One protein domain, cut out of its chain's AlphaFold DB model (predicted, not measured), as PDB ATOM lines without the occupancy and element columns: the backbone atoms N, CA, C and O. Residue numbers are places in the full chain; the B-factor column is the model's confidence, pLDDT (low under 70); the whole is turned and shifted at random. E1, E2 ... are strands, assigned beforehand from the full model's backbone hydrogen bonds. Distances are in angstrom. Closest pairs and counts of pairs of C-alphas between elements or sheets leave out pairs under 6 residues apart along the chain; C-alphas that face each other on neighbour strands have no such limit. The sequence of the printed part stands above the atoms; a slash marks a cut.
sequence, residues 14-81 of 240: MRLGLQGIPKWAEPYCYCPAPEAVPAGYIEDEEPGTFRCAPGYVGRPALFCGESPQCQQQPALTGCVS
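This is residues 14 to 81 of the 240 residues of the protein "Hypothetical protein" of Symbiodinium sp. CCMP2592 (UniProt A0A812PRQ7). A small hairpin, E1 and E2, makes one end of a rod; the stretch 26 to 40 leads from it to a body where the short hairpin E3 and E4 packs on the longer hairpin E5 and E6. The 68 printed residues hold six strands, E1 to E6 in chain order, as three antiparallel two-stranded sheets. The class is all strand, with under half of the residues, 28, in named elements. It is only just loose, close to extended, with radius of gyration of the C-alphas 16.2 A and spans of 52 by 22 by 18 A.

Begin with E1, residues 14 to 16, and E2, residues 22 to 25, where N 23 and O 15 are within hydrogen-bond range at 3.0 A. In E3, residues 41 to 43, and E4, residues 50 to 52, find N 42 and O 51 at 2.9 A. In E5, residues 57 to 64, and E6, residues 74 to 80, find N 61 and O 77 at 2.8 A. The closest C-alphas of E4 and E5, Arg 51 and Pro 60, are 5.9 A apart. E1 and E2 are apart from E3 to E6.

Find C-alpha 14 at (38.398, -59.449, -3.448), where E1 begins. E5 runs 21.1 A; E6 runs 17.5 A to C-alpha 80 at (29.216, -19.728, -0.867).

The farthest C-alphas, Ile 21 and Gly 55, are 51.9 A apart. The printed part has no cut. The link E2 to E3 is long. Residues 14, 24 and 26 have pLDDT under 70.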
ATOM      1  N   MET A  14      38.351 -58.887  -2.095       66.62
ATOM      2  CA  MET A  14      38.398 -59.449  -3.448       66.62
ATOM      3  C   MET A  14      37.003 -59.392  -4.071       66.62
ATOM      4  O   MET A  14      36.091 -60.090  -3.626       66.62
ATOM      5  N   ARG A  15      36.844 -58.600  -5.133       73.56
ATOM      6  CA  ARG A  15      35.652 -58.635  -5.987       73.56
ATOM      7  C   ARG A  15      35.971 -59.376  -7.283       73.56
ATOM      8  O   ARG A  15      37.072 -59.276  -7.823       73.56
ATOM      9  N   LEU A  16      35.004 -60.144  -7.783       74.44
ATOM     10  CA  LEU A  16      35.104 -60.756  -9.107       74.44
ATOM     11  C   LEU A  16      35.027 -59.643 -10.155       74.44
ATOM     12  O   LEU A  16      34.041 -58.910 -10.211       74.44
ATOM     13  N   GLY A  17      36.077 -59.495 -10.961       71.44
ATOM     14  CA  GLY A  17      36.053 -58.587 -12.104       71.44
ATOM     15  C   GLY A  17      35.093 -59.074 -13.195       71.44
ATOM     16  O   GLY A  17      34.587 -60.193 -13.142       71.44
ATOM     17  N   LEU A  18      34.911 -58.267 -14.246       75.94
ATOM     18  CA  LEU A  18      34.038 -58.565 -15.401       75.94
ATOM     19  C   LEU A  18      34.343 -59.902 -16.116       75.94
ATOM     20  O   LEU A  18      33.522 -60.387 -16.883       75.94
ATOM     21  N   GLN A  19      35.508 -60.506 -15.863       83.12
ATOM     22  CA  GLN A  19      35.943 -61.791 -16.429       83.12
ATOM     23  C   GLN A  19      35.894 -62.952 -15.418       83.12
ATOM     24  O   GLN A  19      36.442 -64.018 -15.682       83.12
ATOM     25  N   GLY A  20      35.319 -62.748 -14.228       79.19
ATOM     26  CA  GLY A  20      35.344 -63.742 -13.147       79.19
ATOM     27  C   GLY A  20      36.729 -63.942 -12.516       79.19
ATOM     28  O   GLY A  20      36.923 -64.859 -11.723       79.19
ATOM     29  N   ILE A  21      37.699 -63.087 -12.848       76.81
ATOM     30  CA  ILE A  21      39.030 -63.088 -12.240       76.81
ATOM     31  C   ILE A  21      38.970 -62.194 -10.995       76.81
ATOM     32  O   ILE A  21      38.564 -61.032 -11.121       76.81
ATOM     33  N   PRO A  22      39.347 -62.693  -9.803       74.44
ATOM     34  CA  PRO A  22      39.420 -61.868  -8.609       74.44
ATOM     35  C   PRO A  22      40.388 -60.711  -8.840       74.44
ATOM     36  O   PRO A  22      41.558 -60.922  -9.165       74.44
ATOM     37  N   LYS A  23      39.886 -59.485  -8.711       77.94
ATOM     38  CA  LYS A  23      40.689 -58.275  -8.843       77.94
ATOM     39  C   LYS A  23      40.605 -57.496  -7.541       77.94
ATOM     40  O   LYS A  23      39.573 -57.487  -6.869       77.94
ATOM     41  N   TRP A  24      41.710 -56.849  -7.206       69.44
ATOM     42  CA  TRP A  24      41.744 -55.870  -6.135       69.44
ATOM     43  C   TRP A  24      40.753 -54.754  -6.448       69.44
ATOM     44  O   TRP A  24      40.816 -54.157  -7.525       69.44
ATOM     45  N   ALA A  25      39.821 -54.531  -5.528       71.56
ATOM     46  CA  ALA A  25      38.908 -53.406  -5.558       71.56
ATOM     47  C   ALA A  25      39.140 -52.589  -4.291       71.56
ATOM     48  O   ALA A  25      39.243 -53.152  -3.198       71.56
ATOM     49  N   GLU A  26      39.238 -51.275  -4.454       69.06
ATOM     50  CA  GLU A  26      39.231 -50.358  -3.322       69.06
ATOM     51  C   GLU A  26      37.925 -50.538  -2.529       69.06
ATOM     52  O   GLU A  26      36.869 -50.809  -3.126       69.06
ATOM     53  N   PRO A  27      37.979 -50.460  -1.189       70.69
ATOM     54  CA  PRO A  27      36.778 -50.520  -0.374       70.69
ATOM     55  C   PRO A  27      35.832 -49.385  -0.774       70.69
ATOM     56  O   PRO A  27      36.234 -48.237  -0.941       70.69
ATOM     57  N   TYR A  28      34.551 -49.716  -0.941       76.75
ATOM     58  CA  TYR A  28      33.523 -48.704  -1.160       76.75
ATOM     59  C   TYR A  28      33.306 -47.955   0.158       76.75
ATOM     60  O   TYR A  28      32.668 -48.490   1.067       76.75
ATOM     61  N   CYS A  29      33.847 -46.743   0.273       79.81
ATOM     62  CA  CYS A  29      33.546 -45.881   1.407       79.81
ATOM     63  C   CYS A  29      32.156 -45.260   1.194       79.81
ATOM     64  O   CYS A  29      31.928 -44.510   0.246       79.81
ATOM     65  N   TYR A  30      31.208 -45.602   2.066       87.12
ATOM     66  CA  TYR A  30      29.922 -44.912   2.131       87.12
ATOM     67  C   TYR A  30      30.130 -43.529   2.753       87.12
ATOM     68  O   TYR A  30      30.756 -43.417   3.804       87.12
ATOM     69  N   CYS A  31      29.601 -42.497   2.100       87.88
ATOM     70  CA  CYS A  31      29.697 -41.106   2.528       87.88
ATOM     71  C   CYS A  31      28.343 -40.692   3.131       87.88
ATOM     72  O   CYS A  31      27.445 -40.309   2.378       87.88
ATOM     73  N   PRO A  32      28.127 -40.864   4.452       91.12
ATOM     74  CA  PRO A  32      26.874 -40.467   5.083       91.12
ATOM     75  C   PRO A  32      26.695 -38.946   5.041       91.12
ATOM     76  O   PRO A  32      27.670 -38.200   4.958       91.12
ATOM     77  N   ALA A  33      25.453 -38.481   5.171       91.88
ATOM     78  CA  ALA A  33      25.181 -37.076   5.456       91.88
ATOM     79  C   ALA A  33      25.888 -36.637   6.760       91.88
ATOM     80  O   ALA A  33      26.033 -37.451   7.682       91.88
ATOM     81  N   PRO A  34      26.338 -35.373   6.860       93.62
ATOM     82  CA  PRO A  34      26.914 -34.861   8.095       93.62
ATOM     83  C   PRO A  34      25.879 -34.838   9.222       93.62
ATOM     84  O   PRO A  34      24.707 -34.554   8.993       93.62
ATOM     85  N   GLU A  35      26.325 -35.102  10.454       93.50
ATOM     86  CA  GLU A  35      25.459 -35.100  11.646       93.50
ATOM     87  C   GLU A  35      24.801 -33.730  11.882       93.50
ATOM     88  O   GLU A  35      23.657 -33.649  12.326       93.50
ATOM     89  N   ALA A  36      25.514 -32.654  11.545       94.88
ATOM     90  CA  ALA A  36      25.001 -31.295  11.555       94.88
ATOM     91  C   ALA A  36      25.185 -30.664  10.173       94.88
ATOM     92  O   ALA A  36      26.303 -30.593   9.656       94.88
ATOM     93  N   VAL A  37      24.089 -30.177   9.591       95.75
ATOM     94  CA  VAL A  37      24.115 -29.427   8.331       95.75
ATOM     95  C   VAL A  37      24.693 -28.031   8.607       95.75
ATOM     96  O   VAL A  37      24.130 -27.299   9.428       95.75
ATOM     97  N   PRO A  38      25.823 -27.641   7.985       95.75
ATOM     98  CA  PRO A  38      26.414 -26.324   8.190       95.75
ATOM     99  C   PRO A  38      25.507 -25.195   7.687       95.75
ATOM    100  O   PRO A  38      24.653 -25.396   6.821       95.75
ATOM    101  N   ALA A  39      25.744 -23.976   8.177       93.94
ATOM    102  CA  ALA A  39      25.099 -22.787   7.630       93.94
ATOM    103  C   ALA A  39      25.376 -22.665   6.120       93.94
ATOM    104  O   ALA A  39      26.480 -22.951   5.658       93.94
ATOM    105  N   GLY A  40      24.362 -22.246   5.364       94.31
ATOM    106  CA  GLY A  40      24.445 -22.136   3.906       94.31
ATOM    107  C   GLY A  40      23.963 -23.359   3.132       94.31
ATOM    108  O   GLY A  40      23.878 -23.286   1.909       94.31
ATOM    109  N   TYR A  41      23.582 -24.441   3.816       96.94
ATOM    110  CA  TYR A  41      23.043 -25.654   3.203       96.94
ATOM    111  C   TYR A  41      21.668 -25.990   3.781       96.94
ATOM    112  O   TYR A  41      21.390 -25.737   4.953       96.94
ATOM    113  N   ILE A  42      20.811 -26.576   2.951       96.38
ATOM    114  CA  ILE A  42      19.525 -27.159   3.335       96.38
ATOM    115  C   ILE A  42      19.443 -28.534   2.676       96.38
ATOM    116  O   ILE A  42      19.780 -28.670   1.499       96.38
ATOM    117  N   GLU A  43      19.037 -29.550   3.434       96.00
ATOM    118  CA  GLU A  43      18.721 -30.867   2.874       96.00
ATOM    119  C   GLU A  43      17.399 -30.783   2.100       96.00
ATOM    120  O   GLU A  43      16.429 -30.188   2.579       96.00
ATOM    121  N   ASP A  44      17.383 -31.316   0.883       95.56
ATOM    122  CA  ASP A  44      16.196 -31.351   0.032       95.56
ATOM    123  C   ASP A  44      15.239 -32.485   0.441       95.56
ATOM    124  O   ASP A  44      15.441 -33.184   1.432       95.56
ATOM    125  N   GLU A  45      14.140 -32.650  -0.301       94.88
ATOM    126  CA  GLU A  45      13.138 -33.688  -0.013       94.88
ATOM    127  C   GLU A  45      13.701 -35.116  -0.131       94.88
ATOM    128  O   GLU A  45      13.204 -36.032   0.529       94.88
ATOM    129  N   GLU A  46      14.730 -35.318  -0.963       94.69
ATOM    130  CA  GLU A  46      15.416 -36.602  -1.103       94.69
ATOM    131  C   GLU A  46      16.584 -36.700  -0.098       94.69
ATOM    132  O   GLU A  46      17.509 -35.882  -0.149       94.69
ATOM    133  N   PRO A  47      16.598 -37.704   0.800       91.81
ATOM    134  CA  PRO A  47      17.634 -37.829   1.822       91.81
ATOM    135  C   PRO A  47      19.049 -37.855   1.239       91.81
ATOM    136  O   PRO A  47      19.351 -38.640   0.338       91.81
ATOM    137  N   GLY A  48      19.934 -37.023   1.785       89.69
ATOM    138  CA  GLY A  48      21.316 -36.892   1.321       89.69
ATOM    139  C   GLY A  48      21.506 -36.022   0.074       89.69
ATOM    140  O   GLY A  48      22.646 -35.867  -0.375       89.69
ATOM    141  N   THR A  49      20.442 -35.425  -0.469       95.31
ATOM    142  CA  THR A  49      20.560 -34.334  -1.444       95.31
ATOM    143  C   THR A  49      20.499 -32.989  -0.736       95.31
ATOM    144  O   THR A  49      19.735 -32.791   0.204       95.31
ATOM    145  N   PHE A  50      21.348 -32.061  -1.164       96.94
ATOM    146  CA  PHE A  50      21.460 -30.742  -0.554       96.94
ATOM    147  C   PHE A  50      21.300 -29.668  -1.619       96.94
ATOM    148  O   PHE A  50      21.718 -29.851  -2.761       96.94
ATOM    149  N   ARG A  51      20.784 -28.514  -1.199       96.44
ATOM    150  CA  ARG A  51      20.796 -27.249  -1.940       96.44
ATOM    151  C   ARG A  51      21.374 -26.134  -1.077       96.44
ATOM    152  O   ARG A  51      21.457 -26.258   0.147       96.44
ATOM    153  N   CYS A  52      21.770 -25.034  -1.707       95.25
ATOM    154  CA  CYS A  52      22.188 -23.855  -0.960       95.25
ATOM    155  C   CYS A  52      20.994 -23.235  -0.221       95.25
ATOM    156  O   CYS A  52      19.868 -23.203  -0.730       95.25
ATOM    157  N   ALA A  53      21.238 -22.778   1.005       93.50
ATOM    158  CA  ALA A  53      20.257 -22.041   1.792       93.50
ATOM    159  C   ALA A  53      19.927 -20.690   1.124       93.50
ATOM    160  O   ALA A  53      20.741 -20.190   0.346       93.50
ATOM    161  N   PRO A  54      18.770 -20.067   1.426       89.50
ATOM    162  CA  PRO A  54      18.449 -18.726   0.940       89.50
ATOM    163  C   PRO A  54      19.596 -17.736   1.173       89.50
ATOM    164  O   PRO A  54      20.199 -17.719   2.246       89.50
ATOM    165  N   GLY A  55      19.910 -16.949   0.144       87.12
ATOM    166  CA  GLY A  55      21.028 -16.005   0.140       87.12
ATOM    167  C   GLY A  55      22.399 -16.617  -0.168       87.12
ATOM    168  O   GLY A  55      23.331 -15.863  -0.411       87.12
ATOM    169  N   TYR A  56      22.548 -17.945  -0.211       92.88
ATOM    170  CA  TYR A  56      23.781 -18.616  -0.639       92.88
ATOM    171  C   TYR A  56      23.688 -19.047  -2.105       92.88
ATOM    172  O   TYR A  56      22.618 -19.363  -2.622       92.88
ATOM    173  N   VAL A  57      24.837 -19.100  -2.769       91.06
ATOM    174  CA  VAL A  57      24.974 -19.406  -4.198       91.06
ATOM    175  C   VAL A  57      25.967 -20.537  -4.421       91.06
ATOM    176  O   VAL A  57      26.859 -20.766  -3.605       91.06
ATOM    177  N   GLY A  58      25.830 -21.228  -5.551       92.25
ATOM    178  CA  GLY A  58      26.759 -22.263  -5.990       92.25
ATOM    179  C   GLY A  58      26.093 -23.621  -6.173       92.25
ATOM    180  O   GLY A  58      24.891 -23.719  -6.417       92.25
ATOM    181  N   ARG A  59      26.901 -24.681  -6.127       94.69
ATOM    182  CA  ARG A  59      26.432 -26.063  -6.267       94.69
ATOM    183  C   ARG A  59      26.939 -26.862  -5.080       94.69
ATOM    184  O   ARG A  59      28.151 -27.060  -4.995       94.69
ATOM    185  N   PRO A  60      26.058 -27.316  -4.182       96.81
ATOM    186  CA  PRO A  60      26.496 -28.100  -3.048       96.81
ATOM    187  C   PRO A  60      27.096 -29.418  -3.519       96.81
ATOM    188  O   PRO A  60      26.600 -30.068  -4.439       96.81
ATOM    189  N   ALA A  61      28.162 -29.819  -2.848       95.56
ATOM    190  CA  ALA A  61      28.819 -31.090  -3.037       95.56
ATOM    191  C   ALA A  61      29.157 -31.682  -1.671       95.56
ATOM    192  O   ALA A  61      29.753 -31.019  -0.818       95.56
ATOM    193  N   LEU A  62      28.780 -32.943  -1.476       93.62
ATOM    194  CA  LEU A  62      29.190 -33.730  -0.326       93.62
ATOM    195  C   LEU A  62      30.569 -34.323  -0.617       93.62
ATOM    196  O   LEU A  62      30.733 -35.138  -1.524       93.62
ATOM    197  N   PHE A  63      31.566 -33.886   0.140       91.50
ATOM    198  CA  PHE A  63      32.928 -34.382   0.064       91.50
ATOM    199  C   PHE A  63      33.202 -35.303   1.247       91.50
ATOM    200  O   PHE A  63      33.002 -34.925   2.401       91.50
ATOM    201  N   CYS A  64      33.722 -36.493   0.963       88.19
ATOM    202  CA  CYS A  64      34.282 -37.364   1.981       88.19
ATOM    203  C   CYS A  64      35.756 -37.617   1.646       88.19
ATOM    204  O   CYS A  64      36.090 -38.270   0.659       88.19
ATOM    205  N   GLY A  65      36.650 -37.014   2.434       81.94
ATOM    206  CA  GLY A  65      38.080 -36.987   2.123       81.94
ATOM    207  C   GLY A  65      38.723 -38.361   2.209       81.94
ATOM    208  O   GLY A  65      38.525 -39.054   3.199       81.94
ATOM    209  N   GLU A  66      39.490 -38.757   1.191       76.62
ATOM    210  CA  GLU A  66      40.144 -40.070   1.067       76.62
ATOM    211  C   GLU A  66      40.895 -40.464   2.351       76.62
ATOM    212  O   GLU A  66      41.910 -39.872   2.712       76.62
ATOM    213  N   SER A  67      40.377 -41.470   3.061       75.56
ATOM    214  CA  SER A  67      41.043 -42.066   4.217       75.56
ATOM    215  C   SER A  67      41.174 -43.562   3.962       75.56
ATOM    216  O   SER A  67      40.165 -44.203   3.657       75.56
ATOM    217  N   PRO A  68      42.372 -44.153   4.124       72.69
ATOM    218  CA  PRO A  68      42.584 -45.583   3.907       72.69
ATOM    219  C   PRO A  68      41.746 -46.471   4.843       72.69
ATOM    220  O   PRO A  68      41.635 -47.666   4.604       72.69
ATOM    221  N   GLN A  69      41.152 -45.898   5.895       75.56
ATOM    222  CA  GLN A  69      40.319 -46.595   6.880       75.56
ATOM    223  C   GLN A  69      38.819 -46.279   6.723       75.56
ATOM    224  O   GLN A  69      38.035 -46.611   7.609       75.56
ATOM    225  N   CYS A  70      38.415 -45.576   5.655       71.62
ATOM    226  CA  CYS A  70      37.056 -45.051   5.449       71.62
ATOM    227  C   CYS A  70      36.476 -44.279   6.662       71.62
ATOM    228  O   CYS A  70      35.263 -44.114   6.770       71.62
ATOM    229  N   GLN A  71      37.314 -43.768   7.571       78.06
ATOM    230  CA  GLN A  71      36.899 -42.895   8.677       78.06
ATOM    231  C   GLN A  71      36.764 -41.457   8.172       78.06
ATOM    232  O   GLN A  71      37.524 -40.570   8.557       78.06
ATOM    233  N   GLN A  72      35.862 -41.245   7.217       76.19
ATOM    234  CA  GLN A  72      35.702 -39.948   6.574       76.19
ATOM    235  C   GLN A  72      34.693 -39.115   7.358       76.19
ATOM    236  O   GLN A  72      33.596 -39.576   7.667       76.19
ATOM    237  N   GLN A  73      35.069 -37.880   7.685       87.75
ATOM    238  CA  GLN A  73      34.119 -36.879   8.150       87.75
ATOM    239  C   GLN A  73      33.480 -36.250   6.909       87.75
ATOM    240  O   GLN A  73      34.204 -35.624   6.128       87.75
ATOM    241  N   PRO A  74      32.170 -36.445   6.677       92.12
ATOM    242  CA  PRO A  74      31.493 -35.795   5.567       92.12
ATOM    243  C   PRO A  74      31.547 -34.277   5.735       92.12
ATOM    244  O   PRO A  74      31.288 -33.749   6.817       92.12
ATOM    245  N   ALA A  75      31.865 -33.577   4.654       94.38
ATOM    246  CA  ALA A  75      31.895 -32.126   4.599       94.38
ATOM    247  C   ALA A  75      31.070 -31.640   3.408       94.38
ATOM    248  O   ALA A  75      31.226 -32.129   2.290       94.38
ATOM    249  N   LEU A  76      30.200 -30.659   3.640       96.62
ATOM    250  CA  LEU A  76      29.488 -29.979   2.565       96.62
ATOM    251  C   LEU A  76      30.334 -28.821   2.033       96.62
ATOM    252  O   LEU A  76      30.931 -28.062   2.796       96.62
ATOM    253  N   THR A  77      30.401 -28.719   0.712       96.06
ATOM    254  CA  THR A  77      31.189 -27.723  -0.021       96.06
ATOM    255  C   THR A  77      30.365 -27.124  -1.153       96.06
ATOM    256  O   THR A  77      29.323 -27.662  -1.513       96.06
ATOM    257  N   GLY A  78      30.822 -26.008  -1.722       95.00
ATOM    258  CA  GLY A  78      30.274 -25.450  -2.958       95.00
ATOM    259  C   GLY A  78      29.097 -24.484  -2.809       95.00
ATOM    260  O   GLY A  78      28.781 -23.814  -3.788       95.00
ATOM    261  N   CYS A  79      28.495 -24.344  -1.621       95.94
ATOM    262  CA  CYS A  79      27.650 -23.186  -1.313       95.94
ATOM    263  C   CYS A  79      28.492 -22.090  -0.666       95.94
ATOM    264  O   CYS A  79      29.168 -22.313   0.340       95.94
ATOM    265  N   VAL A  80      28.438 -20.902  -1.256       94.69
ATOM    266  CA  VAL A  80      29.216 -19.728  -0.867       94.69
ATOM    267  C   VAL A  80      28.246 -18.602  -0.543       94.69
ATOM    268  O   VAL A  80      27.205 -18.468  -1.184       94.69
ATOM    269  N   SER A  81      28.567 -17.804   0.474       93.69
ATOM    270  CA  SER A  81      27.850 -16.554   0.706       93.69
ATOM    271  C   SER A  81      28.346 -15.529  -0.312       93.69
ATOM    272  O   SER A  81      29.527 -15.179  -0.250       93.69
TER     273      SER A  81